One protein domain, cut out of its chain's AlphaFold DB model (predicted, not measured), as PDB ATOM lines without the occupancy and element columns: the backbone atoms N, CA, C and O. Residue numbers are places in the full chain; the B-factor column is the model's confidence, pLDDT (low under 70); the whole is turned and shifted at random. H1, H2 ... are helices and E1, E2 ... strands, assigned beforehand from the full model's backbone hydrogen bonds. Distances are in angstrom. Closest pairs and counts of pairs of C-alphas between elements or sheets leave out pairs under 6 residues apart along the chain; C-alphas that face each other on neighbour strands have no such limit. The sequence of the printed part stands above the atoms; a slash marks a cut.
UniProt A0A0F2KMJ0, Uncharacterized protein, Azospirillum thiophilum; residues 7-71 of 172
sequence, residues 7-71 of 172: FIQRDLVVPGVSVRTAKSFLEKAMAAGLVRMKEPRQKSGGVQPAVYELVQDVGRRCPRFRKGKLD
ATOM      1  N   PHE A   7     122.989 103.628 155.735       90.44
ATOM      2  CA  PHE A   7     123.969 104.690 155.500       90.44
ATOM      3  C   PHE A   7     125.327 104.125 155.057       90.44
ATOM      4  O   PHE A   7     125.592 102.932 155.186       90.44
ATOM      5  N   ILE A   8     126.204 104.980 154.537       90.44
ATOM      6  CA  ILE A   8     127.604 104.651 154.226       90.44
ATOM      7  C   ILE A   8     128.550 105.369 155.192       90.44
ATOM      8  O   ILE A   8     128.180 106.355 155.823       90.44
ATOM      9  N   GLN A   9     129.813 104.938 155.273       88.88
ATOM     10  CA  GLN A   9     130.810 105.594 156.138       88.88
ATOM     11  C   GLN A   9     130.915 107.109 155.888       88.88
ATOM     12  O   GLN A   9     131.097 107.877 156.832       88.88
ATOM     13  N   ARG A  10     130.784 107.544 154.628       88.19
ATOM     14  CA  ARG A  10     130.856 108.962 154.247       88.19
ATOM     15  C   ARG A  10     129.734 109.802 154.865       88.19
ATOM     16  O   ARG A  10     129.971 110.973 155.128       88.19
ATOM     17  N   ASP A  11     128.574 109.214 155.163       90.06
ATOM     18  CA  ASP A  11     127.465 109.915 155.828       90.06
ATOM     19  C   ASP A  11     127.810 110.323 157.276       90.06
ATOM     20  O   ASP A  11     127.175 111.215 157.831       90.06
ATOM     21  N   LEU A  12     128.819 109.691 157.893       88.88
ATOM     22  CA  LEU A  12     129.294 110.016 159.246       88.88
ATOM     23  C   LEU A  12     130.409 111.074 159.264       88.88
ATOM     24  O   LEU A  12     130.831 111.509 160.337       88.88
ATOM     25  N   VAL A  13     130.929 111.462 158.098       91.06
ATOM     26  CA  VAL A  13     132.019 112.435 157.984       91.06
ATOM     27  C   VAL A  13     131.411 113.835 157.950       91.06
ATOM     28  O   VAL A  13     130.977 114.321 156.911       91.06
ATOM     29  N   VAL A  14     131.375 114.470 159.117       86.38
ATOM     30  CA  VAL A  14     130.883 115.838 159.335       86.38
ATOM     31  C   VAL A  14     132.036 116.746 159.788       86.38
ATOM     32  O   VAL A  14     133.092 116.227 160.169       86.38
ATOM     33  N   PRO A  15     131.896 118.088 159.773       89.56
ATOM     34  CA  PRO A  15     132.931 118.980 160.292       89.56
ATOM     35  C   PRO A  15     133.402 118.562 161.696       89.56
ATOM     36  O   PRO A  15     132.595 118.364 162.601       89.56
ATOM     37  N   GLY A  16     134.715 118.385 161.866       85.50
ATOM     38  CA  GLY A  16     135.321 117.903 163.115       85.50
ATOM     39  C   GLY A  16     135.403 116.376 163.272       85.50
ATOM     40  O   GLY A  16     136.016 115.904 164.229       85.50
ATOM     41  N   VAL A  17     134.861 115.586 162.338       88.25
ATOM     42  CA  VAL A  17     134.932 114.115 162.349       88.25
ATOM     43  C   VAL A  17     135.745 113.618 161.156       88.25
ATOM     44  O   VAL A  17     135.338 113.742 160.005       88.25
ATOM     45  N   SER A  18     136.907 113.017 161.426       91.75
ATOM     46  CA  SER A  18     137.753 112.442 160.372       91.75
ATOM     47  C   SER A  18     137.202 111.110 159.846       91.75
ATOM     48  O   SER A  18     136.513 110.378 160.560       91.75
ATOM     49  N   VAL A  19     137.599 110.723 158.629       90.69
ATOM     50  CA  VAL A  19     137.299 109.397 158.051       90.69
ATOM     51  C   VAL A  19     137.768 108.264 158.975       90.69
ATOM     52  O   VAL A  19     137.062 107.268 159.143       90.69
ATOM     53  N   ARG A  20     138.930 108.433 159.624       92.25
ATOM     54  CA  ARG A  20     139.472 107.486 160.614       92.25
ATOM     55  C   ARG A  20     138.567 107.386 161.843       92.25
ATOM     56  O   ARG A  20     138.312 106.283 162.320       92.25
ATOM     57  N   THR A  21     138.063 108.518 162.331       91.50
ATOM     58  CA  THR A  21     137.123 108.573 163.459       91.50
ATOM     59  C   THR A  21     135.821 107.857 163.111       91.50
ATOM     60  O   THR A  21     135.374 107.013 163.884       91.50
ATOM     61  N   ALA A  22     135.261 108.123 161.927       92.44
ATOM     62  CA  ALA A  22     134.063 107.448 161.432       92.44
ATOM     63  C   ALA A  22     134.265 105.927 161.314       92.44
ATOM     64  O   ALA A  22     133.415 105.158 161.758       92.44
ATOM     65  N   LYS A  23     135.418 105.484 160.791       91.94
ATOM     66  CA  LYS A  23     135.771 104.057 160.708       91.94
ATOM     67  C   LYS A  23     135.845 103.407 162.093       91.94
ATOM     68  O   LYS A  23     135.169 102.414 162.332       91.94
ATOM     69  N   SER A  24     136.606 103.997 163.017       91.81
ATOM     70  CA  SER A  24     136.750 103.463 164.380       91.81
ATOM     71  C   SER A  24     135.419 103.424 165.134       91.81
ATOM     72  O   SER A  24     135.172 102.514 165.926       91.81
ATOM     73  N   PHE A  25     134.546 104.406 164.899       91.75
ATOM     74  CA  PHE A  25     133.194 104.403 165.442       91.75
ATOM     75  C   PHE A  25     132.370 103.231 164.894       91.75
ATOM     76  O   PHE A  25     131.774 102.504 165.685       91.75
ATOM     77  N   LEU A  26     132.378 103.008 163.575       92.12
ATOM     78  CA  LEU A  26     131.656 101.901 162.941       92.12
ATOM     79  C   LEU A  26     132.128 100.536 163.440       92.12
ATOM     80  O   LEU A  26     131.296  99.696 163.761       92.12
ATOM     81  N   GLU A  27     133.438 100.330 163.575       91.62
ATOM     82  CA  GLU A  27     134.008  99.093 164.132       91.62
ATOM     83  C   GLU A  27     133.459  98.801 165.537       91.62
ATOM     84  O   GLU A  27     133.015  97.689 165.823       91.62
ATOM     85  N   LYS A  28     133.411  99.821 166.404       92.31
ATOM     86  CA  LYS A  28     132.866  99.697 167.764       92.31
ATOM     87  C   LYS A  28     131.349  99.500 167.769       92.31
ATOM     88  O   LYS A  28     130.847  98.690 168.542       92.31
ATOM     89  N   ALA A  29     130.625 100.214 166.910       91.69
ATOM     90  CA  ALA A  29     129.175 100.102 166.789       91.69
ATOM     91  C   ALA A  29     128.749  98.723 166.263       91.69
ATOM     92  O   ALA A  29     127.756  98.177 166.740       91.69
ATOM     93  N   MET A  30     129.520  98.134 165.343       91.44
ATOM     94  CA  MET A  30     129.328  96.757 164.885       91.44
ATOM     95  C   MET A  30     129.631  95.746 165.990       91.44
ATOM     96  O   MET A  30     128.807  94.874 166.252       91.44
ATOM     97  N   ALA A  31     130.760  95.894 166.694       90.50
ATOM     98  CA  ALA A  31     131.117  95.017 167.813       90.50
ATOM     99  C   ALA A  31     130.080  95.048 168.953       90.50
ATOM    100  O   ALA A  31     129.857  94.044 169.624       90.50
ATOM    101  N   ALA A  32     129.418  96.191 169.151       89.00
ATOM    102  CA  ALA A  32     128.346  96.360 170.126       89.00
ATOM    103  C   ALA A  32     126.949  95.965 169.605       89.00
ATOM    104  O   ALA A  32     125.977  96.134 170.336       89.00
ATOM    105  N   GLY A  33     126.824  95.485 168.362       89.69
ATOM    106  CA  GLY A  33     125.547  95.063 167.772       89.69
ATOM    107  C   GLY A  33     124.594  96.202 167.392       89.69
ATOM    108  O   GLY A  33     123.443  95.943 167.049       89.69
ATOM    109  N   LEU A  34     125.054  97.457 167.417       90.25
ATOM    110  CA  LEU A  34     124.233  98.621 167.067       90.25
ATOM    111  C   LEU A  34     124.054  98.760 165.559       90.25
ATOM    112  O   LEU A  34     123.008  99.194 165.082       90.25
ATOM    113  N   VAL A  35     125.096  98.405 164.812       92.56
ATOM    114  CA  VAL A  35     125.169  98.545 163.360       92.56
ATOM    115  C   VAL A  35     125.543  97.203 162.748       92.56
ATOM    116  O   VAL A  35     126.341  96.456 163.307       92.56
ATOM    117  N   ARG A  36     125.000  96.903 161.572       92.12
ATOM    118  CA  ARG A  36     125.362  95.734 160.766       92.12
ATOM    119  C   ARG A  36     125.781  96.184 159.379       92.12
ATOM    120  O   ARG A  36     125.116  97.019 158.777       92.12
ATOM    121  N   MET A  37     126.862  95.620 158.855       90.56
ATOM    122  CA  MET A  37     127.222  95.807 157.453       90.56
ATOM    123  C   MET A  37     126.293  94.949 156.581       90.56
ATOM    124  O   MET A  37     126.249  93.730 156.741       90.56
ATOM    125  N   LYS A  38     125.544  95.582 155.675       85.81
ATOM    126  CA  LYS A  38     124.869  94.907 154.562       85.81
ATOM    127  C   LYS A  38     125.910  94.794 153.450       85.81
ATOM    128  O   LYS A  38     126.372  95.824 152.983       85.81
ATOM    129  N   GLU A  39     126.332  93.561 153.163       68.56
ATOM    130  CA  GLU A  39     127.375  93.101 152.222       68.56
ATOM    131  C   GLU A  39     128.079  94.159 151.338       68.56
ATOM    132  O   GLU A  39     127.416  94.967 150.680       68.56
ATOM    133  N   PRO A  40     129.416  94.101 151.166       59.84
ATOM    134  CA  PRO A  40     130.042  94.792 150.046       59.84
ATOM    135  C   PRO A  40     129.520  94.150 148.756       59.84
ATOM    136  O   PRO A  40     129.827  92.998 148.460       59.84
ATOM    137  N   ARG A  41     128.695  94.863 147.984       49.47
ATOM    138  CA  ARG A  41     128.164  94.315 146.732       49.47
ATOM    139  C   ARG A  41     129.307  94.208 145.721       49.47
ATOM    140  O   ARG A  41     129.625  95.174 145.031       49.47
ATOM    141  N   GLN A  42     129.921  93.032 145.628       51.66
ATOM    142  CA  GLN A  42     130.823  92.693 144.536       51.66
ATOM    143  C   GLN A  42     129.958  92.523 143.277       51.66
ATOM    144  O   GLN A  42     129.294  91.512 143.075       51.66
ATOM    145  N   LYS A  43     129.896  93.566 142.446       45.69
ATOM    146  CA  LYS A  43     129.501  93.456 141.038       45.69
ATOM    147  C   LYS A  43     130.684  93.934 140.211       45.69
ATOM    148  O   LYS A  43     131.280  94.959 140.532       45.69
ATOM    149  N   SER A  44     131.030  93.137 139.208       47.25
ATOM    150  CA  SER A  44     132.169  93.277 138.304       47.25
ATOM    151  C   SER A  44     132.535  94.736 137.997       47.25
ATOM    152  O   SER A  44     131.708  95.482 137.483       47.25
ATOM    153  N   GLY A  45     133.780  95.125 138.304       55.78
ATOM    154  CA  GLY A  45     134.411  96.339 137.767       55.78
ATOM    155  C   GLY A  45     134.671  97.513 138.723       55.78
ATOM    156  O   GLY A  45     135.302  98.471 138.290       55.78
ATOM    157  N   GLY A  46     134.265  97.480 140.001       59.31
ATOM    158  CA  GLY A  46     134.584  98.583 140.927       59.31
ATOM    159  C   GLY A  46     134.338  98.308 142.414       59.31
ATOM    160  O   GLY A  46     133.485  97.502 142.781       59.31
ATOM    161  N   VAL A  47     135.084  99.004 143.284       63.62
ATOM    162  CA  VAL A  47     134.907  98.964 144.748       63.62
ATOM    163  C   VAL A  47     133.752  99.891 145.133       63.62
ATOM    164  O   VAL A  47     133.899 101.111 145.129       63.62
ATOM    165  N   GLN A  48     132.591  99.326 145.470       67.50
ATOM    166  CA  GLN A  48     131.505 100.095 146.083       67.50
ATOM    167  C   GLN A  48     131.747 100.286 147.591       67.50
ATOM    168  O   GLN A  48     132.315  99.403 148.239       67.50
ATOM    169  N   PRO A  49     131.322 101.423 148.176       75.12
ATOM    170  CA  PRO A  49     131.445 101.653 149.610       75.12
ATOM    171  C   PRO A  49     130.562 100.677 150.397       75.12
ATOM    172  O   PRO A  49     129.427 100.403 150.008       75.12
ATOM    173  N   ALA A  50     131.071 100.189 151.531       85.00
ATOM    174  CA  ALA A  50     130.300  99.354 152.446       85.00
ATOM    175  C   ALA A  50     129.030 100.084 152.918       85.00
ATOM    176  O   ALA A  50     129.087 101.255 153.316       85.00
ATOM    177  N   VAL A  51     127.903  99.371 152.882       90.00
ATOM    178  CA  VAL A  51     126.598  99.861 153.328       90.00
ATOM    179  C   VAL A  51     126.322  99.323 154.727       90.00
ATOM    180  O   VAL A  51     126.508  98.142 155.012       90.00
ATOM    181  N   TYR A  52     125.870 100.196 155.614       91.88
ATOM    182  CA  TYR A  52     125.604  99.902 157.015       91.88
ATOM    183  C   TYR A  52     124.125 100.101 157.321       91.88
ATOM    184  O   TYR A  52     123.492 101.014 156.797       91.88
ATOM    185  N   GLU A  53     123.579  99.258 158.188       92.75
ATOM    186  CA  GLU A  53     122.221  99.339 158.707       92.75
ATOM    187  C   GLU A  53     122.248  99.518 160.227       92.75
ATOM    188  O   GLU A  53     122.963  98.801 160.929       92.75
ATOM    189  N   LEU A  54     121.457 100.463 160.739       91.69
ATOM    190  CA  LEU A  54     121.217 100.618 162.171       91.69
ATOM    191  C   LEU A  54     120.283  99.493 162.640       91.69
ATOM    192  O   LEU A  54     119.096  99.489 162.312       91.69
ATOM    193  N   VAL A  55     120.828  98.546 163.402       91.69
ATOM    194  CA  VAL A  55     120.103  97.389 163.948       91.69
ATOM    195  C   VAL A  55     119.406  97.753 165.251       91.69
ATOM    196  O   VAL A  55     118.256  97.376 165.462       91.69
ATOM    197  N   GLN A  56     120.095  98.500 166.114       88.12
ATOM    198  CA  GLN A  56     119.579  98.909 167.412       88.12
ATOM    199  C   GLN A  56     119.749 100.415 167.592       88.12
ATOM    200  O   GLN A  56     120.864 100.933 167.650       88.12
ATOM    201  N   ASP A  57     118.620 101.108 167.728       86.06
ATOM    202  CA  ASP A  57     118.587 102.516 168.102       86.06
ATOM    203  C   ASP A  57     118.694 102.637 169.631       86.06
ATOM    204  O   ASP A  57     117.792 102.237 170.368       86.06
ATOM    205  N   VAL A  58     119.823 103.157 170.118       82.25
ATOM    206  CA  VAL A  58     120.072 103.422 171.552       82.25
ATOM    207  C   VAL A  58     119.508 104.773 172.014       82.25
ATOM    208  O   VAL A  58     119.780 105.227 173.132       82.25
ATOM    209  N   GLY A  59     118.705 105.411 171.163       76.38
ATOM    210  CA  GLY A  59     118.050 106.680 171.404       76.38
ATOM    211  C   GLY A  59     118.932 107.876 171.057       76.38
ATOM    212  O   GLY A  59     119.879 107.808 170.280       76.38
ATOM    213  N   ARG A  60     118.608 109.020 171.666       66.88
ATOM    214  CA  ARG A  60     119.220 110.323 171.351       66.88
ATOM    215  C   ARG A  60     120.672 110.461 171.810       66.88
ATOM    216  O   ARG A  60     121.373 111.366 171.364       66.88
ATOM    217  N   ARG A  61     121.128 109.584 172.707       71.50
ATOM    218  CA  ARG A  61     122.498 109.608 173.219       71.50
ATOM    219  C   ARG A  61     123.430 109.005 172.183       71.50
ATOM    220  O   ARG A  61     123.237 107.870 171.759       71.50
ATOM    221  N   CYS A  62     124.482 109.740 171.833       75.62
ATOM    222  CA  CYS A  62     125.561 109.173 171.036       75.62
ATOM    223  C   CYS A  62     126.141 107.949 171.777       75.62
ATOM    224  O   CYS A  62     126.553 108.094 172.936       75.62
ATOM    225  N   PRO A  63     126.158 106.749 171.161       86.00
ATOM    226  CA  PRO A  63     126.657 105.549 171.816       86.00
ATOM    227  C   PRO A  63     128.126 105.721 172.180       86.00
ATOM    228  O   PRO A  63     128.969 106.064 171.348       86.00
ATOM    229  N   ARG A  64     128.440 105.451 173.446       86.38
ATOM    230  CA  ARG A  64     129.814 105.406 173.940       86.38
ATOM    231  C   ARG A  64     130.232 103.962 174.098       86.38
ATOM    232  O   ARG A  64     129.422 103.108 174.436       86.38
ATOM    233  N   PHE A  65     131.514 103.708 173.891       88.06
ATOM    234  CA  PHE A  65     132.056 102.362 173.959       88.06
ATOM    235  C   PHE A  65     133.188 102.309 174.972       88.06
ATOM    236  O   PHE A  65     134.099 103.139 174.942       88.06
ATOM    237  N   ARG A  66     133.155 101.303 175.842       84.19
ATOM    238  CA  ARG A  66     134.214 101.003 176.802       84.19
ATOM    239  C   ARG A  66     134.629  99.550 176.615       84.19
ATOM    240  O   ARG A  66     133.795  98.655 176.676       84.19
ATOM    241  N   LYS A  67     135.921  99.319 176.354       82.62
ATOM    242  CA  LYS A  67     136.477  97.980 176.070       82.62
ATOM    243  C   LYS A  67     135.681  97.215 174.987       82.62
ATOM    244  O   LYS A  67     135.372  96.042 175.152       82.62
ATOM    245  N   GLY A  68     135.296  97.907 173.908       74.50
ATOM    246  CA  GLY A  68     134.581  97.319 172.763       74.50
ATOM    247  C   GLY A  68     133.082  97.055 172.966       74.50
ATOM    248  O   GLY A  68     132.421  96.646 172.021       74.50
ATOM    249  N   LYS A  69     132.530  97.319 174.157       82.69
ATOM    250  CA  LYS A  69     131.096  97.174 174.457       82.69
ATOM    251  C   LYS A  69     130.447  98.536 174.664       82.69
ATOM    252  O   LYS A  69     131.141  99.493 175.012       82.69
ATOM    253  N   LEU A  70     129.131  98.619 174.467       84.50
ATOM    254  CA  LEU A  70     128.357  99.810 174.821       84.50
ATOM    255  C   LEU A  70     128.588 100.133 176.305       84.50
ATOM    256  O   LEU A  70     128.502  99.246 177.150       84.50
ATOM    257  N   ASP A  71     128.925 101.382 176.609       86.50
ATOM    258  CA  ASP A  71     129.102 101.861 177.978       86.50
ATOM    259  C   ASP A  71     127.730 102.257 178.546       86.50
ATOM    260  O   ASP A  71     127.178 103.276 178.119       86.50
TER     261      ASP A  71
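This is residues 7 to 71 of the 172 residues of an uncharacterized protein of Azospirillum thiophilum (UniProt A0A0F2KMJ0). With little regular structure, this is a two-stranded hairpin, E1 and E2, whose loop sticks out at residues 42 to 47; helix H2 packs on E1 through residues 26 to 30, and short H1 packs on H2. Residues 55 to 71 have no named element. The printed 65 residues, 25 in named elements, run H1, H2, E1, E2: mixed class, antiparallel sheet E1 - E2, only just compact, close to loose, with radius of gyration 12.8 A, spanning 41 by 25 by 21 A.

H1 is residues 9 to 12, from C-alpha 9 at (130.810, 105.594, 156.138). H2 is residues 19 to 31, 18.4 A long. E1 is residues 35 to 38; E2, residues 51 to 54, ends at C-alpha 54, (121.217, 100.618, 162.171).

H1 and H2 touch, closest at C-alphas of Leu 12 and Ala 22, 5.8 A. Every O i to N i+4 pair in H2 is within hydrogen-bond range; H1 is too short for one. The closest C-alphas of H2 and E1 are Ala 29 and Val 35, 5.5 A. In the hairpin E1 and E2, N 36 and O 53 are within hydrogen-bond range, 2.9 A.

The farthest C-alphas, Gly 45 and Asp 71, are 40.9 A apart. The printed part has no cut. The E1 to E2 link is long. Residues 39 to 48 and 60 have pLDDT under 70.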